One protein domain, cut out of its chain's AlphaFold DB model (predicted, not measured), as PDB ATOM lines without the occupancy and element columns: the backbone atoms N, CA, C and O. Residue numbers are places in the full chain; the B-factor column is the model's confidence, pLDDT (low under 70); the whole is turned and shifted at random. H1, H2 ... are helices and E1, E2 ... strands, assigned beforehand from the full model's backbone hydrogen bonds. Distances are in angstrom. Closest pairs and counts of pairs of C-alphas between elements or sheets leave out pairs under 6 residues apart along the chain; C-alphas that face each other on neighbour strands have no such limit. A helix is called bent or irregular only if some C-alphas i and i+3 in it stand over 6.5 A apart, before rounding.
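Overview. This is residues 2 to 218 of the 321 residues of the protein "Hypothetical protein" of Alexandrium monilatum (UniProt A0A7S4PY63). A strongly twisted wall of eight strands has helices H1, H5 and H6 over one face, while the small sheet of E4 and E5 and the short helix H4 cover part of the other face. The long helix H7 packs on H5, H2 and H3 sit near the same helix group, and residues 184 to 189 stick out as a free loop. Printed are 217 residues, with seven named helices and ten named strands in the order H1 E1 H2 H3 E2 E3 E4 H4 E5 E6 E7 H5 E8 H6 E9 E10 H7. The large sheet is mixed, in the order E1, E2, E3, E6, E7, E8, E10, E9; E4 and E5 are antiparallel. The class is mixed, helices and strands; the whole is compact, with a radius of gyration of the C-alphas of 16.5 A and spans of 47 by 36 by 33 A.

Along the chain. Find C-alpha 2 at (352.824, 234.908, 214.278), where H1 begins; it runs to residue 13, 16.4 A. Next come E1, residues 20 to 22, H2, residues 25 to 31, and H3, residues 35 to 43. E2, residues 47 to 56, is 27.7 A long, and E3, residues 59 to 69, is 30.9 A. Then read E4, residues 75 to 80, H4, residues 87 to 92, and E5, residues 93 to 98. E6, residues 100 to 113, is 36.7 A long and bends by 71 degrees at residue 103; E7, residues 116 to 125, is 28.1 A. H5 starts at C-alpha 135, (329.747, 242.029, 229.189), and reaches residue 150, 24.0 A; it is irregular, with C-alphas 146 and 149 7.2 A apart. After it stand E8, residues 156 to 162, H6, residues 168 to 175, E9, residues 179 to 182, and E10, residues 193 to 199. H7, residues 200 to 218, spans 29.4 A and ends at (315.314, 242.539, 229.570).

Arrangement. Start at edge strand E1, antiparallel to E2, with N 21 and O 51 within hydrogen-bond range at 2.8 A. In the hairpin E2 and E3 look at N 50 and O 65, 2.9 A; from E3 to antiparallel E6, at N 64 and O 106, 2.8 A. E6 and E7 form a hairpin, with N 107 and O 122 at 3.0 A. E7 and E8 are parallel, N 119 and O 158 at 2.9 A; E7, H5, E8 are a strand-helix-strand unit, two parallel neighbours with a helix between, its crossover right-handed. E8, H6, E9 are a split unit, E10 between its strands, also right-handed. The small sheet and the large one form a sandwich, two sheets face to face, their best planes 30 degrees apart. H1 and H5 lie on the same face of the large sheet, H4 on the opposite face. H5 is the hub: it touches H7 at a shallow tilt of 29 degrees, opposite ways, closest at the C-alphas of Gly 141 and Cys 207, 5.3 A. H7 touches H3 with residues 211 to 215 alone, the C-alphas of Glu 36 and Gly 212 being closest at 6.1 A. H1 touches H2, closest at the C-alphas of Tyr 13 and Met 27, 6.1 A. Every O i to N i+4 pair is within hydrogen-bond range in H1, H2, H3, H4 and H6, but 10 of 12 in H5 and 11 of 15 in H7.

Size, cuts and confidence. The C-alphas of Ser 72 and Asp 185 are the two farthest apart, 48.9 A. The printed part has no cut and no long link. The mean pLDDT of the printed part is 71.4, and 107 residues are under 70, among them residues 112 to 133, 152 to 172 and 179 to 218.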
ATOM      1  N   SER A   2     353.561 233.753 213.708       66.31
ATOM      2  CA  SER A   2     352.824 234.908 214.278       66.31
ATOM      3  C   SER A   2     352.607 235.996 213.226       66.31
ATOM      4  O   SER A   2     351.471 236.274 212.881       66.31
ATOM      5  N   LYS A   3     353.677 236.458 212.565       76.62
ATOM      6  CA  LYS A   3     353.618 237.459 211.483       76.62
ATOM      7  C   LYS A   3     352.661 237.120 210.328       76.62
ATOM      8  O   LYS A   3     352.062 238.024 209.761       76.62
ATOM      9  N   SER A   4     352.485 235.841 209.972       79.88
ATOM     10  CA  SER A   4     351.526 235.444 208.926       79.88
ATOM     11  C   SER A   4     350.078 235.453 209.424       79.88
ATOM     12  O   SER A   4     349.190 235.814 208.662       79.88
ATOM     13  N   VAL A   5     349.846 235.090 210.691       79.81
ATOM     14  CA  VAL A   5     348.524 235.161 211.341       79.81
ATOM     15  C   VAL A   5     348.145 236.620 211.613       79.81
ATOM     16  O   VAL A   5     347.067 237.042 211.220       79.81
ATOM     17  N   LEU A   6     349.069 237.416 212.158       84.94
ATOM     18  CA  LEU A   6     348.965 238.865 212.349       84.94
ATOM     19  C   LEU A   6     348.582 239.572 211.041       84.94
ATOM     20  O   LEU A   6     347.621 240.332 211.007       84.94
ATOM     21  N   ARG A   7     349.288 239.271 209.939       86.81
ATOM     22  CA  ARG A   7     348.969 239.825 208.615       86.81
ATOM     23  C   ARG A   7     347.589 239.384 208.124       86.81
ATOM     24  O   ARG A   7     346.874 240.210 207.574       86.81
ATOM     25  N   ALA A   8     347.208 238.120 208.319       87.38
ATOM     26  CA  ALA A   8     345.899 237.617 207.901       87.38
ATOM     27  C   ALA A   8     344.745 238.282 208.673       87.38
ATOM     28  O   ALA A   8     343.777 238.716 208.056       87.38
ATOM     29  N   ILE A   9     344.873 238.425 209.997       88.69
ATOM     30  CA  ILE A   9     343.903 239.123 210.855       88.69
ATOM     31  C   ILE A   9     343.824 240.607 210.468       88.69
ATOM     32  O   ILE A   9     342.729 241.135 210.259       88.69
ATOM     33  N   GLY A  10     344.979 241.259 210.295       89.50
ATOM     34  CA  GLY A  10     345.070 242.653 209.861       89.50
ATOM     35  C   GLY A  10     344.401 242.902 208.510       89.50
ATOM     36  O   GLY A  10     343.595 243.820 208.389       89.50
ATOM     37  N   GLN A  11     344.645 242.040 207.518       91.19
ATOM     38  CA  GLN A  11     344.013 242.116 206.195       91.19
ATOM     39  C   GLN A  11     342.507 241.820 206.237       91.19
ATOM     40  O   GLN A  11     341.730 242.505 205.574       91.19
ATOM     41  N   ALA A  12     342.075 240.827 207.019       89.50
ATOM     42  CA  ALA A  12     340.666 240.460 207.115       89.50
ATOM     43  C   ALA A  12     339.825 241.589 207.728       89.50
ATOM     44  O   ALA A  12     338.800 241.975 207.159       89.50
ATOM     45  N   TYR A  13     340.264 242.153 208.856       92.06
ATOM     46  CA  TYR A  13     339.486 243.139 209.608       92.06
ATOM     47  C   TYR A  13     339.836 244.600 209.295       92.06
ATOM     48  O   TYR A  13     339.003 245.466 209.553       92.06
ATOM     49  N   GLY A  14     340.990 244.881 208.683       91.12
ATOM     50  CA  GLY A  14     341.510 246.243 208.526       91.12
ATOM     51  C   GLY A  14     342.122 246.753 209.832       91.12
ATOM     52  O   GLY A  14     341.716 247.798 210.334       91.12
ATOM     53  N   LEU A  15     343.026 245.964 210.421       90.75
ATOM     54  CA  LEU A  15     343.692 246.271 211.691       90.75
ATOM     55  C   LEU A  15     345.199 246.414 211.495       90.75
ATOM     56  O   LEU A  15     345.867 245.461 211.087       90.75
ATOM     57  N   ASP A  16     345.729 247.571 211.875       87.81
ATOM     58  CA  ASP A  16     347.164 247.818 211.920       87.81
ATOM     59  C   ASP A  16     347.741 247.413 213.290       87.81
ATOM     60  O   ASP A  16     347.166 247.762 214.329       87.81
ATOM     61  N   PRO A  17     348.871 246.679 213.336       87.50
ATOM     62  CA  PRO A  17     349.524 246.330 214.591       87.50
ATOM     63  C   PRO A  17     349.865 247.574 215.413       87.50
ATOM     64  O   PRO A  17     350.473 248.522 214.920       87.50
ATOM     65  N   GLY A  18     349.499 247.560 216.687       84.19
ATOM     66  CA  GLY A  18     349.737 248.665 217.603       84.19
ATOM     67  C   GLY A  18     348.736 249.822 217.505       84.19
ATOM     68  O   GLY A  18     348.822 250.751 218.316       84.19
ATOM     69  N   VAL A  19     347.770 249.765 216.582       86.94
ATOM     70  CA  VAL A  19     346.695 250.753 216.435       86.94
ATOM     71  C   VAL A  19     345.416 250.232 217.087       86.94
ATOM     72  O   VAL A  19     345.076 249.050 217.022       86.94
ATOM     73  N   GLN A  20     344.712 251.130 217.771       87.88
ATOM     74  CA  GLN A  20     343.414 250.852 218.365       87.88
ATOM     75  C   GLN A  20     342.304 251.269 217.390       87.88
ATOM     76  O   GLN A  20     342.206 252.441 217.036       87.88
ATOM     77  N   THR A  21     341.423 250.337 217.030       89.69
ATOM     78  CA  THR A  21     340.384 250.541 216.013       89.69
ATOM     79  C   THR A  21     338.991 250.306 216.598       89.69
ATOM     80  O   THR A  21     338.732 249.303 217.263       89.69
ATOM     81  N   ARG A  22     338.051 251.223 216.341       90.75
ATOM     82  CA  ARG A  22     336.637 251.035 216.707       90.75
ATOM     83  C   ARG A  22     336.007 249.956 215.822       90.75
ATOM     84  O   ARG A  22     336.127 250.014 214.600       90.75
ATOM     85  N   VAL A  23     335.282 249.013 216.422       91.50
ATOM     86  CA  VAL A  23     334.637 247.910 215.691       91.50
ATOM     87  C   VAL A  23     333.383 248.430 214.976       91.50
ATOM     88  O   VAL A  23     332.295 248.516 215.550       91.50
ATOM     89  N   SER A  24     333.559 248.831 213.715       91.00
ATOM     90  CA  SER A  24     332.505 249.360 212.836       91.00
ATOM     91  C   SER A  24     331.476 248.285 212.445       91.00
ATOM     92  O   SER A  24     331.810 247.102 212.489       91.00
ATOM     93  N   PRO A  25     330.259 248.640 211.983       90.94
ATOM     94  CA  PRO A  25     329.258 247.655 211.549       90.94
ATOM     95  C   PRO A  25     329.770 246.678 210.473       90.94
ATOM     96  O   PRO A  25     329.489 245.482 210.527       90.94
ATOM     97  N   ALA A  26     330.608 247.153 209.545       91.56
ATOM     98  CA  ALA A  26     331.264 246.295 208.557       91.56
ATOM     99  C   ALA A  26     332.243 245.293 209.205       91.56
ATOM    100  O   ALA A  26     332.325 244.141 208.781       91.56
ATOM    101  N   MET A  27     332.961 245.698 210.258       93.56
ATOM    102  CA  MET A  27     333.821 244.798 211.031       93.56
ATOM    103  C   MET A  27     333.003 243.816 211.885       93.56
ATOM    104  O   MET A  27     333.369 242.650 211.960       93.56
ATOM    105  N   GLN A  28     331.870 244.238 212.461       91.88
ATOM    106  CA  GLN A  28     330.946 243.364 213.204       91.88
ATOM    107  C   GLN A  28     330.419 242.231 212.308       91.88
ATOM    108  O   GLN A  28     330.455 241.066 212.702       91.88
ATOM    109  N   SER A  29     330.035 242.556 211.068       90.12
ATOM    110  CA  SER A  29     329.648 241.570 210.051       90.12
ATOM    111  C   SER A  29     330.794 240.609 209.700       90.12
ATOM    112  O   SER A  29     330.584 239.399 209.692       90.12
ATOM    113  N   LYS A  30     332.026 241.109 209.509       90.75
ATOM    114  CA  LYS A  30     333.218 240.270 209.261       90.75
ATOM    115  C   LYS A  30     333.596 239.362 210.438       90.75
ATOM    116  O   LYS A  30     334.118 238.274 210.218       90.75
ATOM    117  N   ILE A  31     333.387 239.812 211.676       90.50
ATOM    118  CA  ILE A  31     333.562 238.994 212.888       90.50
ATOM    119  C   ILE A  31     332.431 237.955 212.996       90.50
ATOM    120  O   ILE A  31     332.619 236.918 213.620       90.50
ATOM    121  N   GLY A  32     331.276 238.192 212.370       87.81
ATOM    122  CA  GLY A  32     330.111 237.314 212.460       87.81
ATOM    123  C   GLY A  32     329.332 237.501 213.760       87.81
ATOM    124  O   GLY A  32     328.886 236.515 214.347       87.81
ATOM    125  N   LEU A  33     329.199 238.745 214.239       86.75
ATOM    126  CA  LEU A  33     328.303 239.048 215.360       86.75
ATOM    127  C   LEU A  33     326.843 238.807 214.964       86.75
ATOM    128  O   LEU A  33     326.447 239.066 213.825       86.75
ATOM    129  N   THR A  34     326.036 238.322 215.906       82.56
ATOM    130  CA  THR A  34     324.596 238.129 215.680       82.56
ATOM    131  C   THR A  34     323.849 239.468 215.671       82.56
ATOM    132  O   THR A  34     324.362 240.496 216.129       82.56
ATOM    133  N   SER A  35     322.605 239.472 215.183       82.25
ATOM    134  CA  SER A  35     321.725 240.642 215.297       82.25
ATOM    135  C   SER A  35     321.528 241.048 216.759       82.25
ATOM    136  O   SER A  35     321.670 242.219 217.085       82.25
ATOM    137  N   GLU A  36     321.322 240.078 217.654       80.50
ATOM    138  CA  GLU A  36     321.146 240.299 219.098       80.50
ATOM    139  C   GLU A  36     322.391 240.928 219.745       80.50
ATOM    140  O   GLU A  36     322.283 241.822 220.577       80.50
ATOM    141  N   GLU A  37     323.586 240.493 219.340       80.75
ATOM    142  CA  GLU A  37     324.870 241.049 219.784       80.75
ATOM    143  C   GLU A  37     325.112 242.463 219.241       80.75
ATOM    144  O   GLU A  37     325.665 243.320 219.932       80.75
ATOM    145  N   THR A  38     324.666 242.721 218.014       85.00
ATOM    146  CA  THR A  38     324.704 244.045 217.384       85.00
ATOM    147  C   THR A  38     323.720 245.002 218.064       85.00
ATOM    148  O   THR A  38     324.056 246.156 218.323       85.00
ATOM    149  N   ASP A  39     322.524 244.528 218.413       83.12
ATOM    150  CA  ASP A  39     321.509 245.277 219.162       83.12
ATOM    151  C   ASP A  39     321.956 245.553 220.596       83.12
ATOM    152  O   ASP A  39     321.797 246.671 221.084       83.12
ATOM    153  N   PHE A  40     322.602 244.580 221.237       82.31
ATOM    154  CA  PHE A  40     323.254 244.755 222.529       82.31
ATOM    155  C   PHE A  40     324.335 245.843 222.474       82.31
ATOM    156  O   PHE A  40     324.321 246.752 223.293       82.31
ATOM    157  N   LEU A  41     325.224 245.836 221.474       82.44
ATOM    158  CA  LEU A  41     326.190 246.929 221.303       82.44
ATOM    159  C   LEU A  41     325.520 248.289 221.068       82.44
ATOM    160  O   LEU A  41     326.035 249.301 221.537       82.44
ATOM    161  N   ARG A  42     324.390 248.324 220.350       83.19
ATOM    162  CA  ARG A  42     323.618 249.554 220.114       83.19
ATOM    163  C   ARG A  42     322.887 250.059 221.362       83.19
ATOM    164  O   ARG A  42     322.668 251.262 221.456       83.19
ATOM    165  N   SER A  43     322.531 249.186 222.307       82.44
ATOM    166  CA  SER A  43     321.869 249.576 223.560       82.44
ATOM    167  C   SER A  43     322.828 250.141 224.615       82.44
ATOM    168  O   SER A  43     322.387 250.833 225.534       82.44
ATOM    169  N   LEU A  44     324.140 249.917 224.468       78.62
ATOM    170  CA  LEU A  44     325.178 250.516 225.312       78.62
ATOM    171  C   LEU A  44     325.410 251.990 224.921       78.62
ATOM    172  O   LEU A  44     326.378 252.327 224.233       78.62
ATOM    173  N   ALA A  45     324.505 252.868 225.362       74.31
ATOM    174  CA  ALA A  45     324.594 254.314 225.163       74.31
ATOM    175  C   ALA A  45     325.969 254.873 225.586       74.31
ATOM    176  O   ALA A  45     326.506 254.507 226.628       74.31
ATOM    177  N   ASP A  46     326.535 255.753 224.753       82.31
ATOM    178  CA  ASP A  46     327.871 256.353 224.912       82.31
ATOM    179  C   ASP A  46     329.053 255.374 225.041       82.31
ATOM    180  O   ASP A  46     330.151 255.776 225.439       82.31
ATOM    181  N   CYS A  47     328.886 254.109 224.651       84.69
ATOM    182  CA  CYS A  47     329.948 253.110 224.703       84.69
ATOM    183  C   CYS A  47     330.301 252.545 223.321       84.69
ATOM    184  O   CYS A  47     329.503 252.534 222.381       84.69
ATOM    185  N   TRP A  48     331.533 252.058 223.186       86.25
ATOM    186  CA  TRP A  48     332.045 251.491 221.938       86.25
ATOM    187  C   TRP A  48     332.772 250.185 222.202       86.25
ATOM    188  O   TRP A  48     333.620 250.112 223.093       86.25
ATOM    189  N   LEU A  49     332.510 249.195 221.346       90.75
ATOM    190  CA  LEU A  49     333.417 248.073 221.162       90.75
ATOM    191  C   LEU A  49     334.626 248.527 220.338       90.75
ATOM    192  O   LEU A  49     334.502 249.111 219.256       90.75
ATOM    193  N   VAL A  50     335.802 248.234 220.868       91.12
ATOM    194  CA  VAL A  50     337.098 248.614 220.325       91.12
ATOM    195  C   VAL A  50     337.987 247.379 220.298       91.12
ATOM    196  O   VAL A  50     337.970 246.595 221.243       91.12
ATOM    197  N   VAL A  51     338.769 247.211 219.235       92.94
ATOM    198  CA  VAL A  51     339.764 246.143 219.105       92.94
ATOM    199  C   VAL A  51     341.153 246.741 218.899       92.94
ATOM    200  O   VAL A  51     341.320 247.767 218.240       92.94
ATOM    201  N   ARG A  52     342.163 246.090 219.464       91.44
ATOM    202  CA  ARG A  52     343.581 246.369 219.243       91.44
ATOM    203  C   ARG A  52     344.296 245.053 218.953       91.44
ATOM    204  O   ARG A  52     343.999 244.044 219.595       91.44
ATOM    205  N   MET A  53     345.225 245.072 218.003       91.25
ATOM    206  CA  MET A  53     346.053 243.922 217.641       91.25
ATOM    207  C   MET A  53     347.532 244.248 217.871       91.25
ATOM    208  O   MET A  53     347.991 245.298 217.434       91.25
ATOM    209  N   ASP A  54     348.291 243.350 218.498       87.25
ATOM    210  CA  ASP A  54     349.735 243.510 218.736       87.25
ATOM    211  C   ASP A  54     350.495 242.195 218.406       87.25
ATOM    212  O   ASP A  54     349.964 241.096 218.592       87.25
ATOM    213  N   ASP A  55     351.738 242.283 217.902       85.69
ATOM    214  CA  ASP A  55     352.649 241.123 217.738       85.69
ATOM    215  C   ASP A  55     353.368 240.879 219.070       85.69
ATOM    216  O   ASP A  55     354.063 241.767 219.571       85.69
ATOM    217  N   PHE A  56     353.200 239.694 219.656       76.38
ATOM    218  CA  PHE A  56     353.674 239.397 221.005       76.38
ATOM    219  C   PHE A  56     354.501 238.109 221.045       76.38
ATOM    220  O   PHE A  56     353.997 237.030 221.331       76.38
ATOM    221  N   ASP A  57     355.798 238.224 220.740       71.81
ATOM    222  CA  ASP A  57     356.814 237.175 220.949       71.81
ATOM    223  C   ASP A  57     356.374 235.755 220.518       71.81
ATOM    224  O   ASP A  57     356.317 234.806 221.302       71.81
ATOM    225  N   GLN A  58     356.080 235.624 219.217       75.19
ATOM    226  CA  GLN A  58     355.554 234.423 218.537       75.19
ATOM    227  C   GLN A  58     354.058 234.125 218.752       75.19
ATOM    228  O   GLN A  58     353.543 233.169 218.161       75.19
ATOM    229  N   GLU A  59     353.353 234.960 219.504       80.38
ATOM    230  CA  GLU A  59     351.901 234.954 219.709       80.38
ATOM    231  C   GLU A  59     351.299 236.213 219.054       80.38
ATOM    232  O   GLU A  59     352.005 237.189 218.794       80.38
ATOM    233  N   VAL A  60     350.006 236.194 218.726       85.75
ATOM    234  CA  VAL A  60     349.275 237.400 218.297       85.75
ATOM    235  C   VAL A  60     348.308 237.779 219.402       85.75
ATOM    236  O   VAL A  60     347.499 236.956 219.820       85.75
ATOM    237  N   GLN A  61     348.384 239.011 219.884       87.94
ATOM    238  CA  GLN A  61     347.465 239.519 220.889       87.94
ATOM    239  C   GLN A  61     346.294 240.218 220.199       87.94
ATOM    240  O   GLN A  61     346.507 241.141 219.414       87.94
ATOM    241  N   LEU A  62     345.066 239.813 220.527       89.94
ATOM    242  CA  LEU A  62     343.855 240.572 220.219       89.94
ATOM    243  C   LEU A  62     343.189 241.006 221.520       89.94
ATOM    244  O   LEU A  62     342.796 240.174 222.336       89.94
ATOM    245  N   SER A  63     343.057 242.316 221.704       89.44
ATOM    246  CA  SER A  63     342.461 242.926 222.891       89.44
ATOM    247  C   SER A  63     341.180 243.658 222.515       89.44
ATOM    248  O   SER A  63     341.212 244.585 221.706       89.44
ATOM    249  N   PHE A  64     340.064 243.250 223.114       91.25
ATOM    250  CA  PHE A  64     338.742 243.838 222.931       91.25
ATOM    251  C   PHE A  64     338.333 244.611 224.181       91.25
ATOM    252  O   PHE A  64     338.407 244.095 225.297       91.25
ATOM    253  N   PHE A  65     337.874 245.843 223.995       88.06
ATOM    254  CA  PHE A  65     337.491 246.751 225.071       88.06
ATOM    255  C   PHE A  65     336.087 247.297 224.820       88.06
ATOM    256  O   PHE A  65     335.766 247.682 223.696       88.06
ATOM    257  N   ILE A  66     335.280 247.386 225.876       88.56
ATOM    258  CA  ILE A  66     334.067 248.207 225.906       88.56
ATOM    259  C   ILE A  66     334.399 249.447 226.726       88.56
ATOM    260  O   ILE A  66     334.565 249.379 227.947       88.56
ATOM    261  N   LEU A  67     334.542 250.572 226.029       85.31
ATOM    262  CA  LEU A  67     334.895 251.866 226.607       85.31
ATOM    263  C   LEU A  67     333.682 252.786 226.525       85.31
ATOM    264  O   LEU A  67     333.152 252.977 225.433       85.31
ATOM    265  N   CYS A  68     333.277 253.378 227.648       81.69
ATOM    266  CA  CYS A  68     332.250 254.417 227.671       81.69
ATOM    267  C   CYS A  68     332.864 255.811 227.743       81.69
ATOM    268  O   CYS A  68     333.950 256.025 228.302       81.69
ATOM    269  N   ARG A  69     332.165 256.762 227.128       71.00
ATOM    270  CA  ARG A  69     332.657 258.106 226.861       71.00
ATOM    271  C   ARG A  69     332.779 258.939 228.136       71.00
ATOM    272  O   ARG A  69     331.878 258.987 228.965       71.00
ATOM    273  N   LYS A  70     333.887 259.674 228.220       54.25
ATOM    274  CA  LYS A  70     333.923 261.009 228.840       54.25
ATOM    275  C   LYS A  70     334.503 262.042 227.870       54.25
ATOM    276  O   LYS A  70     334.082 263.189 227.896       54.25
ATOM    277  N   THR A  71     335.392 261.626 226.963       54.53
ATOM    278  CA  THR A  71     335.897 262.439 225.845       54.53
ATOM    279  C   THR A  71     335.811 261.681 224.510       54.53
ATOM    280  O   THR A  71     335.474 260.497 224.452       54.53
ATOM    281  N   SER A  72     336.092 262.366 223.400       56.25
ATOM    282  CA  SER A  72     336.149 261.782 222.051       56.25
ATOM    283  C   SER A  72     337.368 260.880 221.808       56.25
ATOM    284  O   SER A  72     337.297 260.004 220.951       56.25
ATOM    285  N   SER A  73     338.449 261.055 222.572       61.78
ATOM    286  CA  SER A  73     339.746 260.379 222.413       61.78
ATOM    287  C   SER A  73     339.921 259.141 223.305       61.78
ATOM    288  O   SER A  73     341.037 258.812 223.697       61.78
ATOM    289  N   ALA A  74     338.829 258.459 223.664       65.88
ATOM    290  CA  ALA A  74     338.878 257.320 224.579       65.88
ATOM    291  C   ALA A  74     339.675 256.130 224.007       65.88
ATOM    292  O   ALA A  74     339.382 255.622 222.921       65.88
ATOM    293  N   GLY A  75     340.641 255.626 224.773       77.00
ATOM    294  CA  GLY A  75     341.423 254.457 224.395       77.00
ATOM    295  C   GLY A  75     342.038 253.719 225.570       77.00
ATOM    296  O   GLY A  75     342.039 254.199 226.700       77.00
ATOM    297  N   ALA A  76     342.501 252.506 225.300       76.38
ATOM    298  CA  ALA A  76     342.924 251.540 226.288       76.38
ATOM    299  C   ALA A  76     344.059 250.654 225.765       76.38
ATOM    300  O   ALA A  76     344.122 250.307 224.584       76.38
ATOM    301  N   SER A  77     344.964 250.274 226.662       75.50
ATOM    302  CA  SER A  77     346.108 249.425 226.351       75.50
ATOM    303  C   SER A  77     346.468 248.529 227.532       75.50
ATOM    304  O   SER A  77     346.178 248.840 228.688       75.50
ATOM    305  N   LEU A  78     347.128 247.413 227.231       73.00
ATOM    306  CA  LEU A  78     347.814 246.592 228.221       73.00
ATOM    307  C   LEU A  78     349.308 246.910 228.139       73.00
ATOM    308  O   LEU A  78     349.941 246.630 227.120       73.00
ATOM    309  N   ARG A  79     349.878 247.476 229.206       68.38
ATOM    310  CA  ARG A  79     351.333 247.579 229.378       68.38
ATOM    311  C   ARG A  79     351.810 246.535 230.374       68.38
ATOM    312  O   ARG A  79     351.122 246.217 231.336       68.38
ATOM    313  N   ILE A  80     353.032 246.057 230.191       65.38
ATOM    314  CA  ILE A  80     353.733 245.235 231.180       65.38
ATOM    315  C   ILE A  80     354.943 246.003 231.685       65.38
ATOM    316  O   ILE A  80     355.603 246.712 230.926       65.38
ATOM    317  N   THR A  81     355.289 245.774 232.944       57.53
ATOM    318  CA  THR A  81     356.562 246.214 233.528       57.53
ATOM    319  C   THR A  81     357.697 245.208 233.297       57.53
ATOM    320  O   THR A  81     358.861 245.544 233.505       57.53
ATOM    321  N   LYS A  82     357.390 243.974 232.862       64.12
ATOM    322  CA  LYS A  82     358.346 242.867 232.673       64.12
ATOM    323  C   LYS A  82     358.037 242.067 231.404       64.12
ATOM    324  O   LYS A  82     356.887 241.931 231.011       64.12
ATOM    325  N   LYS A  83     359.065 241.500 230.761       59.81
ATOM    326  CA  LYS A  83     358.901 240.611 229.595       59.81
ATOM    327  C   LYS A  83     358.593 239.176 230.037       59.81
ATOM    328  O   LYS A  83     359.498 238.348 230.129       59.81
ATOM    329  N   THR A  84     357.326 238.881 230.300       67.38
ATOM    330  CA  THR A  84     356.815 237.517 230.529       67.38
ATOM    331  C   THR A  84     356.007 237.009 229.327       67.38
ATOM    332  O   THR A  84     355.804 237.739 228.363       67.38
ATOM    333  N   ARG A  85     355.630 235.720 229.306       66.56
ATOM    334  CA  ARG A  85     355.002 235.037 228.149       66.56
ATOM    335  C   ARG A  85     353.701 234.326 228.541       66.56
ATOM    336  O   ARG A  85     353.592 233.852 229.675       66.56
ATOM    337  N   GLY A  86     352.768 234.182 227.596       67.44
ATOM    338  CA  GLY A  86     351.500 233.465 227.790       67.44
ATOM    339  C   GLY A  86     350.691 234.010 228.972       67.44
ATOM    340  O   GLY A  86     350.619 235.217 229.185       67.44
ATOM    341  N   LEU A  87     350.133 233.139 229.812       63.72
ATOM    342  CA  LEU A  87     349.370 233.588 230.985       63.72
ATOM    343  C   LEU A  87     350.171 234.408 232.010       63.72
ATOM    344  O   LEU A  87     349.580 235.247 232.684       63.72
ATOM    345  N   LYS A  88     351.498 234.243 232.120       68.69
ATOM    346  CA  LYS A  88     352.294 235.086 233.036       68.69
ATOM    347  C   LYS A  88     352.269 236.558 232.612       68.69
ATOM    348  O   LYS A  88     352.136 237.422 233.467       68.69
ATOM    349  N   PHE A  89     352.279 236.819 231.301       68.94
ATOM    350  CA  PHE A  89     352.030 238.156 230.757       68.94
ATOM    351  C   PHE A  89     350.646 238.673 231.172       68.94
ATOM    352  O   PHE A  89     350.531 239.797 231.645       68.94
ATOM    353  N   MET A  90     349.606 237.841 231.065       68.06
ATOM    354  CA  MET A  90     348.223 238.235 231.371       68.06
ATOM    355  C   MET A  90     348.021 238.618 232.846       68.06
ATOM    356  O   MET A  90     347.266 239.544 233.139       68.06
ATOM    357  N   HIS A  91     348.712 237.947 233.772       66.25
ATOM    358  CA  HIS A  91     348.700 238.307 235.196       66.25
ATOM    359  C   HIS A  91     349.474 239.598 235.504       66.25
ATOM    360  O   HIS A  91     349.063 240.358 236.378       66.25
ATOM    361  N   GLU A  92     350.584 239.853 234.805       69.88
ATOM    362  CA  GLU A  92     351.458 241.014 235.034       69.88
ATOM    363  C   GLU A  92     351.053 242.266 234.229       69.88
ATOM    364  O   GLU A  92     351.604 243.349 234.445       69.88
ATOM    365  N   ALA A  93     350.104 242.137 233.296       69.19
ATOM    366  CA  ALA A  93     349.640 243.224 232.445       69.19
ATOM    367  C   ALA A  93     348.808 244.261 233.226       69.19
ATOM    368  O   ALA A  93     347.664 244.026 233.641       69.19
ATOM    369  N   ASN A  94     349.378 245.457 233.349       70.50
ATOM    370  CA  ASN A  94     348.698 246.654 233.812       70.50
ATOM    371  C   ASN A  94     347.786 247.192 232.712       70.50
ATOM    372  O   ASN A  94     348.170 247.326 231.549       70.50
ATOM    373  N   PHE A  95     346.558 247.505 233.102       72.25
ATOM    374  CA  PHE A  95     345.539 248.027 232.210       72.25
ATOM    375  C   PHE A  95     345.486 249.547 232.328       72.25
ATOM    376  O   PHE A  95     345.190 250.076 233.398       72.25
ATOM    377  N   GLU A  96     345.784 250.238 231.233       75.50
ATOM    378  CA  GLU A  96     345.764 251.695 231.151       75.50
ATOM    379  C   GLU A  96     344.636 252.158 230.238       75.50
ATOM    380  O   GLU A  96     344.436 251.599 229.158       75.50
ATOM    381  N   VAL A  97     343.923 253.205 230.654       72.75
ATOM    382  CA  VAL A  97     342.842 253.827 229.881       72.75
ATOM    383  C   VAL A  97     342.994 255.342 229.927       72.75
ATOM    384  O   VAL A  97     343.259 255.916 230.981       72.75
ATOM    385  N   PHE A  98     342.803 255.985 228.781       75.38
ATOM    386  CA  PHE A  98     342.792 257.433 228.600       75.38
ATOM    387  C   PHE A  98     341.458 257.865 227.972       75.38
ATOM    388  O   PHE A  98     340.843 257.103 227.233       75.38
ATOM    389  N   GLY A  99     340.963 259.066 228.292       68.94
ATOM    390  CA  GLY A  99     339.763 259.673 227.676       68.94
ATOM    391  C   GLY A  99     338.396 259.000 227.940       68.94
ATOM    392  O   GLY A  99     337.353 259.539 227.569       68.94
ATOM    393  N   GLY A 100     338.350 257.840 228.596       72.75
ATOM    394  CA  GLY A 100     337.110 257.092 228.821       72.75
ATOM    395  C   GLY A 100     337.111 256.279 230.109       72.75
ATOM    396  O   GLY A 100     338.094 256.242 230.845       72.75
ATOM    397  N   THR A 101     335.983 255.628 230.385       76.19
ATOM    398  CA  THR A 101     335.850 254.661 231.483       76.19
ATOM    399  C   THR A 101     335.685 253.259 230.893       76.19
ATOM    400  O   THR A 101     334.777 253.058 230.083       76.19
ATOM    401  N   PRO A 102     336.534 252.284 231.251       77.12
ATOM    402  CA  PRO A 102     336.379 250.912 230.787       77.12
ATOM    403  C   PRO A 102     335.244 250.219 231.546       77.12
ATOM    404  O   PRO A 102     335.227 250.227 232.775       77.12
ATOM    405  N   LEU A 103     334.316 249.590 230.825       80.25
ATOM    406  CA  LEU A 103     333.324 248.699 231.434       80.25
ATOM    407  C   LEU A 103     333.833 247.266 231.501       80.25
ATOM    408  O   LEU A 103     333.784 246.631 232.550       80.25
ATOM    409  N   ALA A 104     334.320 246.763 230.373       82.06
ATOM    410  CA  ALA A 104     334.768 245.390 230.249       82.06
ATOM    411  C   ALA A 104     335.922 245.290 229.258       82.06
ATOM    412  O   ALA A 104     336.031 246.068 228.304       82.06
ATOM    413  N   HIS A 105     336.781 244.308 229.491       84.69
ATOM    414  CA  HIS A 105     337.934 244.006 228.662       84.69
ATOM    415  C   HIS A 105     338.104 242.490 228.545       84.69
ATOM    416  O   HIS A 105     337.952 241.768 229.531       84.69
ATOM    417  N   CYS A 106     338.425 242.027 227.338       85.31
ATOM    418  CA  CYS A 106     338.833 240.660 227.054       85.31
ATOM    419  C   CYS A 106     340.045 240.678 226.116       85.31
ATOM    420  O   CYS A 106     339.954 241.191 225.001       85.31
ATOM    421  N   THR A 107     341.173 240.105 226.535       84.31
ATOM    422  CA  THR A 107     342.290 239.798 225.625       84.31
ATOM    423  C   THR A 107     342.360 238.307 225.372       84.31
ATOM    424  O   THR A 107     342.235 237.518 226.307       84.31
ATOM    425  N   VAL A 108     342.632 237.946 224.119       84.19
ATOM    426  CA  VAL A 108     343.015 236.601 223.701       84.19
ATOM    427  C   VAL A 108     344.434 236.616 223.126       84.19
ATOM    428  O   VAL A 108     344.757 237.416 222.244       84.19
ATOM    429  N   LEU A 109     345.295 235.730 223.632       82.94
ATOM    430  CA  LEU A 109     346.596 235.433 223.026       82.94
ATOM    431  C   LEU A 109     346.456 234.234 222.090       82.94
ATOM    432  O   LEU A 109     346.101 233.141 222.526       82.94
ATOM    433  N   LEU A 110     346.755 234.442 220.811       80.38
ATOM    434  CA  LEU A 110     346.694 233.448 219.744       80.38
ATOM    435  C   LEU A 110     348.069 232.823 219.515       80.38
ATOM    436  O   LEU A 110     348.944 233.423 218.881       80.38
ATOM    437  N   ARG A 111     348.250 231.578 219.968       76.94
ATOM    438  CA  ARG A 111     349.478 230.807 219.728       76.94
ATOM    439  C   ARG A 111     349.207 229.541 218.922       76.94
ATOM    440  O   ARG A 111     348.587 228.597 219.411       76.94
ATOM    441  N   LYS A 112     349.792 229.443 217.724       67.62
ATOM    442  CA  LYS A 112     349.811 228.191 216.948       67.62
ATOM    443  C   LYS A 112     350.884 227.228 217.480       67.62
ATOM    444  O   LYS A 112     352.071 227.554 217.469       67.62
ATOM    445  N   ARG A 113     350.489 226.015 217.879       65.75
ATOM    446  CA  ARG A 113     351.372 224.911 218.307       65.75
ATOM    447  C   ARG A 113     351.140 223.655 217.458       65.75
ATOM    448  O   ARG A 113     350.303 222.829 217.801       65.75
ATOM    449  N   ARG A 114     351.919 223.464 216.384       65.38
ATOM    450  CA  ARG A 114     351.804 222.325 215.436       65.38
ATOM    451  C   ARG A 114     350.364 222.125 214.915       65.38
ATOM    452  O   ARG A 114     350.026 222.763 213.921       65.38
ATOM    453  N   ARG A 115     349.549 221.286 215.573       56.25
ATOM    454  CA  ARG A 115     348.130 221.010 215.249       56.25
ATOM    455  C   ARG A 115     347.113 221.808 216.085       56.25
ATOM    456  O   ARG A 115     345.964 221.902 215.683       56.25
ATOM    457  N   ASN A 116     347.532 222.418 217.193       57.00
ATOM    458  CA  ASN A 116     346.633 223.039 218.168       57.00
ATOM    459  C   ASN A 116     346.739 224.570 218.112       57.00
ATOM    460  O   ASN A 116     347.799 225.116 217.776       57.00
ATOM    461  N   VAL A 117     345.678 225.261 218.530       63.00
ATOM    462  CA  VAL A 117     345.721 226.692 218.852       63.00
ATOM    463  C   VAL A 117     345.457 226.849 220.344       63.00
ATOM    464  O   VAL A 117     344.452 226.367 220.862       63.00
ATOM    465  N   VAL A 118     346.389 227.499 221.037       66.56
ATOM    466  CA  VAL A 118     346.196 227.897 222.433       66.56
ATOM    467  C   VAL A 118     345.609 229.299 222.429       66.56
ATOM    468  O   VAL A 118     346.144 230.176 221.745       66.56
ATOM    469  N   LEU A 119     344.520 229.468 223.177       67.81
ATOM    470  CA  LEU A 119     343.858 230.738 223.434       67.81
ATOM    471  C   LEU A 119     343.949 231.014 224.937       67.81
ATOM    472  O   LEU A 119     343.284 230.351 225.734       67.81
ATOM    473  N   SER A 120     344.787 231.966 225.338       67.62
ATOM    474  CA  SER A 120     344.845 232.416 226.735       67.62
ATOM    475  C   SER A 120     343.953 233.638 226.910       67.62
ATOM    476  O   SER A 120     344.126 234.605 226.168       67.62
ATOM    477  N   PHE A 121     343.031 233.609 227.876       67.69
ATOM    478  CA  PHE A 121     342.067 234.692 228.101       67.69
ATOM    479  C   PHE A 121     342.386 235.502 229.357       67.69
ATOM    480  O   PHE A 121     342.715 234.945 230.402       67.69
ATOM    481  N   LEU A 122     342.223 236.822 229.255       65.12
ATOM    482  CA  LEU A 122     342.170 237.738 230.391       65.12
ATOM    483  C   LEU A 122     340.871 238.521 230.287       65.12
ATOM    484  O   LEU A 122     340.745 239.376 229.413       65.12
ATOM    485  N   GLU A 123     339.925 238.217 231.169       68.12
ATOM    486  CA  GLU A 123     338.686 238.972 231.327       68.12
ATOM    487  C   GLU A 123     338.812 239.906 232.536       68.12
ATOM    488  O   GLU A 123     339.214 239.488 233.625       68.12
ATOM    489  N   LYS A 124     338.441 241.175 232.359       65.94
ATOM    490  CA  LYS A 124     338.178 242.105 233.459       65.94
ATOM    491  C   LYS A 124     336.830 242.774 233.211       65.94
ATOM    492  O   LYS A 124     336.761 243.809 232.552       65.94
ATOM    493  N   ASP A 125     335.765 242.180 233.746       65.44
ATOM    494  CA  ASP A 125     334.479 242.860 233.891       65.44
ATOM    495  C   ASP A 125     334.540 243.785 235.119       65.44
ATOM    496  O   ASP A 125     334.648 243.351 236.273       65.44
ATOM    497  N   LEU A 126     334.544 245.091 234.860       64.50
ATOM    498  CA  LEU A 126     334.616 246.135 235.882       64.50
ATOM    499  C   LEU A 126     333.218 246.583 236.325       64.50
ATOM    500  O   LEU A 126     333.083 247.363 237.270       64.50
ATOM    501  N   THR A 127     332.158 246.046 235.715       57.59
ATOM    502  CA  THR A 127     330.773 246.476 235.915       57.59
ATOM    503  C   THR A 127     330.102 245.858 237.145       57.59
ATOM    504  O   THR A 127     328.903 245.587 237.155       57.59
ATOM    505  N   ARG A 128     330.850 245.736 238.257       50.75
ATOM    506  CA  ARG A 128     330.438 245.172 239.569       50.75
ATOM    507  C   ARG A 128     329.138 245.748 240.186       50.75
ATOM    508  O   ARG A 128     328.784 245.366 241.299       50.75
ATOM    509  N   ARG A 129     328.450 246.687 239.525       45.44
ATOM    510  CA  ARG A 129     327.224 247.366 239.974       45.44
ATOM    511  C   ARG A 129     326.047 247.330 238.981       45.44
ATOM    512  O   ARG A 129     324.926 247.559 239.428       45.44
ATOM    513  N   THR A 130     326.226 247.025 237.690       42.78
ATOM    514  CA  THR A 130     325.095 246.949 236.736       42.78
ATOM    515  C   THR A 130     324.496 245.549 236.702       42.78
ATOM    516  O   THR A 130     325.032 244.632 236.083       42.78
ATOM    517  N   ARG A 131     323.348 245.384 237.365       42.81
ATOM    518  CA  ARG A 131     322.565 244.141 237.346       42.81
ATOM    519  C   ARG A 131     322.052 243.865 235.921       42.81
ATOM    520  O   ARG A 131     321.147 244.556 235.471       42.81
ATOM    521  N   GLY A 132     322.601 242.850 235.247       51.25
ATOM    522  CA  GLY A 132     322.012 242.245 234.038       51.25
ATOM    523  C   GLY A 132     322.922 242.127 232.808       51.25
ATOM    524  O   GLY A 132     322.679 241.264 231.969       51.25
ATOM    525  N   LEU A 133     323.985 242.929 232.691       54.88
ATOM    526  CA  LEU A 133     324.831 242.953 231.491       54.88
ATOM    527  C   LEU A 133     326.031 241.998 231.634       54.88
ATOM    528  O   LEU A 133     327.021 242.340 232.271       54.88
ATOM    529  N   ASN A 134     325.973 240.816 231.012       70.19
ATOM    530  CA  ASN A 134     327.092 239.859 230.972       70.19
ATOM    531  C   ASN A 134     328.163 240.275 229.935       70.19
ATOM    532  O   ASN A 134     328.407 239.567 228.954       70.19
ATOM    533  N   LEU A 135     328.793 241.436 230.136       76.25
ATOM    534  CA  LEU A 135     329.747 242.029 229.189       76.25
ATOM    535  C   LEU A 135     330.985 241.149 228.970       76.25
ATOM    536  O   LEU A 135     331.450 241.036 227.836       76.25
ATOM    537  N   GLY A 136     331.475 240.476 230.016       73.81
ATOM    538  CA  GLY A 136     332.542 239.474 229.902       73.81
ATOM    539  C   GLY A 136     332.205 238.325 228.940       73.81
ATOM    540  O   GLY A 136     332.966 238.041 228.015       73.81
ATOM    541  N   GLN A 137     331.016 237.724 229.081       73.69
ATOM    542  CA  GLN A 137     330.556 236.621 228.220       73.69
ATOM    543  C   GLN A 137     330.417 237.054 226.758       73.69
ATOM    544  O   GLN A 137     330.853 236.340 225.852       73.69
ATOM    545  N   PHE A 138     329.843 238.241 226.543       81.00
ATOM    546  CA  PHE A 138     329.748 238.871 225.231       81.00
ATOM    547  C   PHE A 138     331.141 239.052 224.608       81.00
ATOM    548  O   PHE A 138     331.380 238.601 223.488       81.00
ATOM    549  N   LEU A 139     332.089 239.644 225.343       84.38
ATOM    550  CA  LEU A 139     333.442 239.889 224.843       84.38
ATOM    551  C   LEU A 139     334.226 238.604 224.550       84.38
ATOM    552  O   LEU A 139     334.958 238.571 223.561       84.38
ATOM    553  N   ILE A 140     334.049 237.540 225.338       78.50
ATOM    554  CA  ILE A 140     334.630 236.226 225.024       78.50
ATOM    555  C   ILE A 140     334.042 235.679 223.714       78.50
ATOM    556  O   ILE A 140     334.795 235.204 222.864       78.50
ATOM    557  N   GLY A 141     332.726 235.799 223.502       79.00
ATOM    558  CA  GLY A 141     332.075 235.424 222.241       79.00
ATOM    559  C   GLY A 141     332.627 236.192 221.031       79.00
ATOM    560  O   GLY A 141     332.983 235.582 220.021       79.00
ATOM    561  N   VAL A 142     332.781 237.516 221.155       87.19
ATOM    562  CA  VAL A 142     333.424 238.377 220.143       87.19
ATOM    563  C   VAL A 142     334.856 237.912 219.857       87.19
ATOM    564  O   VAL A 142     335.207 237.695 218.698       87.19
ATOM    565  N   ALA A 143     335.677 237.727 220.896       86.44
ATOM    566  CA  ALA A 143     337.083 237.354 220.763       86.44
ATOM    567  C   ALA A 143     337.265 235.971 220.117       86.44
ATOM    568  O   ALA A 143     338.148 235.792 219.274       86.44
ATOM    569  N   LEU A 144     336.404 235.009 220.463       79.81
ATOM    570  CA  LEU A 144     336.377 233.676 219.862       79.81
ATOM    571  C   LEU A 144     336.008 233.727 218.380       79.81
ATOM    572  O   LEU A 144     336.736 233.159 217.566       79.81
ATOM    573  N   ARG A 145     334.938 234.441 218.002       84.00
ATOM    574  CA  ARG A 145     334.556 234.570 216.585       84.00
ATOM    575  C   ARG A 145     335.598 235.322 215.760       84.00
ATOM    576  O   ARG A 145     335.922 234.879 214.666       84.00
ATOM    577  N   ALA A 146     336.178 236.394 216.298       88.06
ATOM    578  CA  ALA A 146     337.251 237.134 215.632       88.06
ATOM    579  C   ALA A 146     338.533 236.294 215.449       88.06
ATOM    580  O   ALA A 146     339.307 236.512 214.522       88.06
ATOM    581  N   SER A 147     338.762 235.318 216.329       83.31
ATOM    582  CA  SER A 147     339.903 234.399 216.257       83.31
ATOM    583  C   SER A 147     339.664 233.206 215.327       83.31
ATOM    584  O   SER A 147     340.599 232.717 214.689       83.31
ATOM    585  N   ALA A 148     338.422 232.724 215.254       79.12
ATOM    586  CA  ALA A 148     338.068 231.441 214.654       79.12
ATOM    587  C   ALA A 148     338.532 231.225 213.199       79.12
ATOM    588  O   ALA A 148     339.063 230.146 212.938       79.12
ATOM    589  N   PRO A 149     338.423 232.192 212.258       82.00
ATOM    590  CA  PRO A 149     338.850 231.994 210.867       82.00
ATOM    591  C   PRO A 149     340.351 231.717 210.701       82.00
ATOM    592  O   PRO A 149     340.783 231.237 209.655       82.00
ATOM    593  N   PHE A 150     341.157 232.031 211.719       79.44
ATOM    594  CA  PHE A 150     342.615 231.881 211.715       79.44
ATOM    595  C   PHE A 150     343.077 230.624 212.472       79.44
ATOM    596  O   PHE A 150     344.271 230.303 212.489       79.44
ATOM    597  N   CYS A 151     342.131 229.888 213.059       72.38
ATOM    598  CA  CYS A 151     342.328 228.564 213.627       72.38
ATOM    599  C   CYS A 151     342.087 227.484 212.551       72.38
ATOM    600  O   CYS A 151     341.155 227.607 211.758       72.38
ATOM    601  N   PRO A 152     342.883 226.397 212.508       64.75
ATOM    602  CA  PRO A 152     342.529 225.208 211.732       64.75
ATOM    603  C   PRO A 152     341.162 224.652 212.163       64.75
ATOM    604  O   PRO A 152     340.861 224.658 213.354       64.75
ATOM    605  N   GLN A 153     340.366 224.137 211.221       53.47
ATOM    606  CA  GLN A 153     339.015 223.624 211.509       53.47
ATOM    607  C   GLN A 153     339.027 222.457 212.517       53.47
ATOM    608  O   GLN A 153     338.168 222.409 213.395       53.47
ATOM    609  N   ASP A 154     340.052 221.601 212.459       51.50
ATOM    610  CA  ASP A 154     340.268 220.475 213.385       51.50
ATOM    611  C   ASP A 154     341.116 220.837 214.619       51.50
ATOM    612  O   ASP A 154     341.607 219.954 215.326       51.50
ATOM    613  N   ALA A 155     341.377 222.124 214.872       56.09
ATOM    614  CA  ALA A 155     342.150 222.513 216.042       56.09
ATOM    615  C   ALA A 155     341.321 222.326 217.315       56.09
ATOM    616  O   ALA A 155     340.337 223.031 217.546       56.09
ATOM    617  N   ASP A 156     341.801 221.444 218.192       58.84
ATOM    618  CA  ASP A 156     341.462 221.498 219.608       58.84
ATOM    619  C   ASP A 156     341.761 222.906 220.131       58.84
ATOM    620  O   ASP A 156     342.928 223.320 220.210       58.84
ATOM    621  N   MET A 157     340.711 223.640 220.502       63.75
ATOM    622  CA  MET A 157     340.878 224.836 221.311       63.75
ATOM    623  C   MET A 157     341.417 224.405 222.666       63.75
ATOM    624  O   MET A 157     340.741 223.674 223.385       63.75
ATOM    625  N   LEU A 158     342.603 224.891 223.024       63.91
ATOM    626  CA  LEU A 158     343.054 224.870 224.407       63.91
ATOM    627  C   LEU A 158     342.815 226.253 225.003       63.91
ATOM    628  O   LEU A 158     343.600 227.173 224.764       63.91
ATOM    629  N   VAL A 159     341.727 226.392 225.758       64.69
ATOM    630  CA  VAL A 159     341.481 227.599 226.551       64.69
ATOM    631  C   VAL A 159     342.315 227.491 227.819       64.69
ATOM    632  O   VAL A 159     342.063 226.608 228.635       64.69
ATOM    633  N   GLU A 160     343.315 228.358 227.963       65.12
ATOM    634  CA  GLU A 160     344.065 228.518 229.210       65.12
ATOM    635  C   GLU A 160     343.519 229.734 229.962       65.12
ATOM    636  O   GLU A 160     343.524 230.858 229.450       65.12
ATOM    637  N   ALA A 161     343.025 229.492 231.174       60.84
ATOM    638  CA  ALA A 161     342.306 230.475 231.963       60.84
ATOM    639  C   ALA A 161     342.774 230.493 233.420       60.84
ATOM    640  O   ALA A 161     343.001 229.440 234.018       60.84
ATOM    641  N   ALA A 162     342.859 231.696 233.988       58.44
ATOM    642  CA  ALA A 162     343.044 231.917 235.414       58.44
ATOM    643  C   ALA A 162     341.725 232.421 236.016       58.44
ATOM    644  O   ALA A 162     341.289 233.535 235.723       58.44
ATOM    645  N   ASP A 163     341.079 231.593 236.836       57.78
ATOM    646  CA  ASP A 163     339.955 232.017 237.674       57.78
ATOM    647  C   ASP A 163     340.489 232.344 239.076       57.78
ATOM    648  O   ASP A 163     341.216 231.544 239.667       57.78
ATOM    649  N   ASN A 164     340.094 233.490 239.633       55.22
ATOM    650  CA  ASN A 164     340.465 233.947 240.979       55.22
ATOM    651  C   ASN A 164     339.708 233.166 242.083       55.22
ATOM    652  O   ASN A 164     339.214 233.754 243.044       55.22
ATOM    653  N   GLY A 165     339.523 231.855 241.900       53.91
ATOM    654  CA  GLY A 165     338.748 230.977 242.780       53.91
ATOM    655  C   GLY A 165     337.225 231.165 242.727       53.91
ATOM    656  O   GLY A 165     336.527 230.621 243.577       53.91
ATOM    657  N   SER A 166     336.681 231.918 241.763       60.12
ATOM    658  CA  SER A 166     335.245 232.244 241.722       60.12
ATOM    659  C   SER A 166     334.360 231.131 241.153       60.12
ATOM    660  O   SER A 166     333.146 231.148 241.362       60.12
ATOM    661  N   GLY A 167     334.937 230.212 240.372       63.12
ATOM    662  CA  GLY A 167     334.230 229.158 239.638       63.12
ATOM    663  C   GLY A 167     333.394 229.661 238.452       63.12
ATOM    664  O   GLY A 167     332.905 228.859 237.656       63.12
ATOM    665  N   ARG A 168     333.204 230.980 238.306       64.12
ATOM    666  CA  ARG A 168     332.281 231.577 237.325       64.12
ATOM    667  C   ARG A 168     332.766 231.400 235.900       64.12
ATOM    668  O   ARG A 168     331.955 231.145 235.012       64.12
ATOM    669  N   LEU A 169     334.071 231.550 235.701       63.19
ATOM    670  CA  LEU A 169     334.689 231.439 234.391       63.19
ATOM    671  C   LEU A 169     334.646 229.975 233.925       63.19
ATOM    672  O   LEU A 169     334.270 229.689 232.791       63.19
ATOM    673  N   VAL A 170     334.916 229.050 234.851       67.69
ATOM    674  CA  VAL A 170     334.795 227.595 234.663       67.69
ATOM    675  C   VAL A 170     333.379 227.223 234.230       67.69
ATOM    676  O   VAL A 170     333.177 226.710 233.133       67.69
ATOM    677  N   ALA A 171     332.382 227.604 235.033       68.69
ATOM    678  CA  ALA A 171     330.977 227.318 234.769       68.69
ATOM    679  C   ALA A 171     330.448 228.000 233.492       68.69
ATOM    680  O   ALA A 171     329.450 227.555 232.924       68.69
ATOM    681  N   PHE A 172     331.069 229.092 233.032       69.56
ATOM    682  CA  PHE A 172     330.759 229.697 231.738       69.56
ATOM    683  C   PHE A 172     331.278 228.838 230.580       69.56
ATOM    684  O   PHE A 172     330.499 228.494 229.695       69.56
ATOM    685  N   TYR A 173     332.547 228.434 230.600       70.50
ATOM    686  CA  TYR A 173     333.114 227.595 229.543       70.50
ATOM    687  C   TYR A 173     332.532 226.170 229.528       70.50
ATOM    688  O   TYR A 173     332.300 225.622 228.451       70.50
ATOM    689  N   GLU A 174     332.170 225.605 230.683       72.25
ATOM    690  CA  GLU A 174     331.414 224.346 230.763       72.25
ATOM    691  C   GLU A 174     330.020 224.477 230.121       72.25
ATOM    692  O   GLU A 174     329.609 223.609 229.352       72.25
ATOM    693  N   LYS A 175     329.319 225.610 230.312       70.75
ATOM    694  CA  LYS A 175     328.079 225.928 229.567       70.75
ATOM    695  C   LYS A 175     328.309 226.120 228.064       70.75
ATOM    696  O   LYS A 175     327.365 225.954 227.289       70.75
ATOM    697  N   LEU A 176     329.533 226.445 227.643       66.38
ATOM    698  CA  LEU A 176     329.935 226.458 226.233       66.38
ATOM    699  C   LEU A 176     330.287 225.060 225.683       66.38
ATOM    700  O   LEU A 176     330.634 224.939 224.509       66.38
ATOM    701  N   GLY A 177     330.157 224.002 226.492       65.31
ATOM    702  CA  GLY A 177     330.437 222.623 226.094       65.31
ATOM    703  C   GLY A 177     331.925 222.266 226.086       65.31
ATOM    704  O   GLY A 177     332.304 221.277 225.464       65.31
ATOM    705  N   LEU A 178     332.771 223.064 226.745       70.00
ATOM    706  CA  LEU A 178     334.185 222.754 226.926       70.00
ATOM    707  C   LEU A 178     334.392 221.928 228.198       70.00
ATOM    708  O   LEU A 178     333.974 222.334 229.281       70.00
ATOM    709  N   SER A 179     335.081 220.794 228.085       65.38
ATOM    710  CA  SER A 179     335.442 219.978 229.250       65.38
ATOM    711  C   SER A 179     336.680 220.539 229.942       65.38
ATOM    712  O   SER A 179     337.671 220.864 229.279       65.38
ATOM    713  N   THR A 180     336.646 220.612 231.272       65.31
ATOM    714  CA  THR A 180     337.805 220.968 232.095       65.31
ATOM    715  C   THR A 180     338.830 219.832 232.118       65.31
ATOM    716  O   THR A 180     338.517 218.663 232.328       65.31
ATOM    717  N   VAL A 181     340.089 220.189 231.883       64.56
ATOM    718  CA  VAL A 181     341.256 219.310 231.889       64.56
ATOM    719  C   VAL A 181     342.197 219.837 232.964       64.56
ATOM    720  O   VAL A 181     342.686 220.968 232.879       64.56
ATOM    721  N   ARG A 182     342.458 219.030 233.996       56.12
ATOM    722  CA  ARG A 182     343.500 219.353 234.977       56.12
ATOM    723  C   ARG A 182     344.855 219.331 234.273       56.12
ATOM    724  O   ARG A 182     345.130 218.427 233.488       56.12
ATOM    725  N   ALA A 183     345.683 220.341 234.517       53.16
ATOM    726  CA  ALA A 183     347.045 220.342 234.004       53.16
ATOM    727  C   ALA A 183     347.851 219.255 234.731       53.16
ATOM    728  O   ALA A 183     348.018 219.334 235.944       53.16
ATOM    729  N   GLU A 184     348.322 218.245 233.995       45.50
ATOM    730  CA  GLU A 184     349.265 217.260 234.531       45.50
ATOM    731  C   GLU A 184     350.613 217.913 234.874       45.50
ATOM    732  O   GLU A 184     350.965 218.976 234.349       45.50
ATOM    733  N   ASP A 185     351.313 217.288 235.819       42.38
ATOM    734  CA  ASP A 185     352.126 217.985 236.811       42.38
ATOM    735  C   ASP A 185     353.344 218.769 236.305       42.38
ATOM    736  O   ASP A 185     354.058 218.394 235.374       42.38
ATOM    737  N   GLY A 186     353.611 219.863 237.022       37.81
ATOM    738  CA  GLY A 186     354.723 220.782 236.776       37.81
ATOM    739  C   GLY A 186     355.238 221.487 238.033       37.81
ATOM    740  O   GLY A 186     355.846 222.548 237.920       37.81
ATOM    741  N   GLY A 187     354.987 220.930 239.224       38.91
ATOM    742  CA  GLY A 187     355.761 221.241 240.431       38.91
ATOM    743  C   GLY A 187     355.727 222.690 240.934       38.91
ATOM    744  O   GLY A 187     356.761 223.208 241.353       38.91
ATOM    745  N   SER A 188     354.570 223.361 240.947       36.09
ATOM    746  CA  SER A 188     354.383 224.557 241.785       36.09
ATOM    747  C   SER A 188     352.910 224.824 242.091       36.09
ATOM    748  O   SER A 188     352.050 224.604 241.242       36.09
ATOM    749  N   ARG A 189     352.607 225.330 243.296       40.09
ATOM    750  CA  ARG A 189     351.243 225.690 243.740       40.09
ATOM    751  C   ARG A 189     350.791 227.015 243.109       40.09
ATOM    752  O   ARG A 189     350.562 227.990 243.817       40.09
ATOM    753  N   THR A 190     350.689 227.067 241.783       38.97
ATOM    754  CA  THR A 190     350.084 228.200 241.067       38.97
ATOM    755  C   THR A 190     348.575 228.026 240.987       38.97
ATOM    756  O   THR A 190     348.087 227.006 240.500       38.97
ATOM    757  N   GLU A 191     347.849 229.027 241.471       42.28
ATOM    758  CA  GLU A 191     346.392 229.045 241.577       42.28
ATOM    759  C   GLU A 191     345.693 228.801 240.228       42.28
ATOM    760  O   GLU A 191     346.040 229.400 239.212       42.28
ATOM    761  N   GLY A 192     344.667 227.946 240.235       47.75
ATOM    762  CA  GLY A 192     343.519 228.058 239.327       47.75
ATOM    763  C   GLY A 192     343.732 227.893 237.816       47.75
ATOM    764  O   GLY A 192     342.781 228.165 237.084       47.75
ATOM    765  N   LEU A 193     344.901 227.458 237.322       51.28
ATOM    766  CA  LEU A 193     345.106 227.285 235.879       51.28
ATOM    767  C   LEU A 193     344.268 226.126 235.326       51.28
ATOM    768  O   LEU A 193     344.611 224.951 235.471       51.28
ATOM    769  N   LEU A 194     343.196 226.479 234.624       56.50
ATOM    770  CA  LEU A 194     342.325 225.541 233.938       56.50
ATOM    771  C   LEU A 194     342.655 225.498 232.452       56.50
ATOM    772  O   LEU A 194     342.741 226.528 231.779       56.50
ATOM    773  N   ARG A 195     342.813 224.275 231.947       61.38
ATOM    774  CA  ARG A 195     342.813 223.965 230.521       61.38
ATOM    775  C   ARG A 195     341.442 223.447 230.152       61.38
ATOM    776  O   ARG A 195     340.907 222.606 230.864       61.38
ATOM    777  N   MET A 196     340.870 223.915 229.054       63.09
ATOM    778  CA  MET A 196     339.584 223.403 228.582       63.09
ATOM    779  C   MET A 196     339.660 223.076 227.098       63.09
ATOM    780  O   MET A 196     340.309 223.808 226.347       63.09
ATOM    781  N   ARG A 197     339.049 221.951 226.706       67.06
ATOM    782  CA  ARG A 197     339.189 221.337 225.377       67.06
ATOM    783  C   ARG A 197     337.827 221.075 224.737       67.06
ATOM    784  O   ARG A 197     336.903 220.613 225.403       67.06
ATOM    785  N   GLY A 198     337.737 221.336 223.436       65.19
ATOM    786  CA  GLY A 198     336.600 220.992 222.586       65.19
ATOM    787  C   GLY A 198     336.780 221.513 221.154       65.19
ATOM    788  O   GLY A 198     337.657 222.351 220.915       65.19
ATOM    789  N   PRO A 199     335.972 221.029 220.193       68.81
ATOM    790  CA  PRO A 199     336.025 221.496 218.814       68.81
ATOM    791  C   PRO A 199     335.500 222.933 218.716       68.81
ATOM    792  O   PRO A 199     334.424 223.254 219.227       68.81
ATOM    793  N   LEU A 200     336.253 223.787 218.019       68.62
ATOM    794  CA  LEU A 200     335.971 225.216 217.838       68.62
ATOM    795  C   LEU A 200     334.518 225.494 217.402       68.62
ATOM    796  O   LEU A 200     333.869 226.387 217.942       68.62
ATOM    797  N   SER A 201     333.982 224.693 216.479       68.00
ATOM    798  CA  SER A 201     332.601 224.795 215.986       68.00
ATOM    799  C   SER A 201     331.545 224.702 217.096       68.00
ATOM    800  O   SER A 201     330.614 225.512 217.120       68.00
ATOM    801  N   SER A 202     331.704 223.782 218.053       69.94
ATOM    802  CA  SER A 202     330.787 223.637 219.192       69.94
ATOM    803  C   SER A 202     330.833 224.844 220.125       69.94
ATOM    804  O   SER A 202     329.778 225.301 220.571       69.94
ATOM    805  N   VAL A 203     332.028 225.396 220.368       68.06
ATOM    806  CA  VAL A 203     332.203 226.581 221.223       68.06
ATOM    807  C   VAL A 203     331.529 227.798 220.593       68.06
ATOM    808  O   VAL A 203     330.736 228.467 221.250       68.06
ATOM    809  N   LEU A 204     331.767 228.050 219.300       69.12
ATOM    810  CA  LEU A 204     331.154 229.169 218.573       69.12
ATOM    811  C   LEU A 204     329.624 229.059 218.544       69.12
ATOM    812  O   LEU A 204     328.925 230.041 218.798       69.12
ATOM    813  N   ALA A 205     329.095 227.854 218.305       69.62
ATOM    814  CA  ALA A 205     327.660 227.598 218.357       69.62
ATOM    815  C   ALA A 205     327.079 227.845 219.762       69.62
ATOM    816  O   ALA A 205     325.951 228.324 219.890       69.62
ATOM    817  N   ALA A 206     327.833 227.543 220.822       68.12
ATOM    818  CA  ALA A 206     327.412 227.803 222.191       68.12
ATOM    819  C   ALA A 206     327.487 229.292 222.573       68.12
ATOM    820  O   ALA A 206     326.571 229.775 223.237       68.12
ATOM    821  N   CYS A 207     328.488 230.041 222.095       65.56
ATOM    822  CA  CYS A 207     328.578 231.492 222.294       65.56
ATOM    823  C   CYS A 207     327.356 232.218 221.715       65.56
ATOM    824  O   CYS A 207     326.768 233.059 222.395       65.56
ATOM    825  N   SER A 208     326.911 231.832 220.513       67.06
ATOM    826  CA  SER A 208     325.683 232.375 219.913       67.06
ATOM    827  C   SER A 208     324.437 232.090 220.762       67.06
ATOM    828  O   SER A 208     323.617 232.981 220.956       67.06
ATOM    829  N   ARG A 209     324.309 230.886 221.347       66.62
ATOM    830  CA  ARG A 209     323.187 230.552 222.252       66.62
ATOM    831  C   ARG A 209     323.244 231.293 223.592       66.62
ATOM    832  O   ARG A 209     322.197 231.565 224.179       66.62
ATOM    833  N   ALA A 210     324.441 231.584 224.100       61.41
ATOM    834  CA  ALA A 210     324.618 232.308 225.355       61.41
ATOM    835  C   ALA A 210     324.192 233.781 225.225       61.41
ATOM    836  O   ALA A 210     323.499 234.292 226.104       61.41
ATOM    837  N   CYS A 211     324.537 234.441 224.113       56.09
ATOM    838  CA  CYS A 211     324.252 235.865 223.921       56.09
ATOM    839  C   CYS A 211     322.756 236.164 223.699       56.09
ATOM    840  O   CYS A 211     322.245 237.110 224.297       56.09
ATOM    841  N   GLY A 212     322.007 235.317 222.978       50.66
ATOM    842  CA  GLY A 212     320.550 235.497 222.816       50.66
ATOM    843  C   GLY A 212     319.742 235.408 224.123       50.66
ATOM    844  O   GLY A 212     318.667 235.998 224.264       50.66
ATOM    845  N   ARG A 213     320.294 234.748 225.153       50.47
ATOM    846  CA  ARG A 213     319.719 234.748 226.512       50.47
ATOM    847  C   ARG A 213     319.973 236.043 227.289       50.47
ATOM    848  O   ARG A 213     319.210 236.345 228.201       50.47
ATOM    849  N   ALA A 214     320.997 236.821 226.935       42.72
ATOM    850  CA  ALA A 214     321.254 238.120 227.559       42.72
ATOM    851  C   ALA A 214     320.264 239.195 227.069       42.72
ATOM    852  O   ALA A 214     319.770 239.976 227.876       42.72
ATOM    853  N   GLY A 215     319.907 239.196 225.777       39.19
ATOM    854  CA  GLY A 215     318.928 240.143 225.220       39.19
ATOM    855  C   GLY A 215     317.477 239.885 225.657       39.19
ATOM    856  O   GLY A 215     316.695 240.819 225.812       39.19
ATOM    857  N   SER A 216     317.112 238.623 225.905       40.75
ATOM    858  CA  SER A 216     315.749 238.238 226.304       40.75
ATOM    859  C   SER A 216     315.442 238.469 227.792       40.75
ATOM    860  O   SER A 216     314.281 238.687 228.142       40.75
ATOM    861  N   ALA A 217     316.458 238.528 228.662       41.81
ATOM    862  CA  ALA A 217     316.287 238.824 230.089       41.81
ATOM    863  C   ALA A 217     315.688 240.222 230.366       41.81
ATOM    864  O   ALA A 217     315.056 240.423 231.401       41.81
ATOM    865  N   GLN A 218     315.824 241.170 229.431       44.69
ATOM    866  CA  GLN A 218     315.314 242.539 229.570       44.69
ATOM    867  C   GLN A 218     313.806 242.685 229.264       44.69
ATOM    868  O   GLN A 218     313.251 243.762 229.465       44.69
TER     869      GLN A 218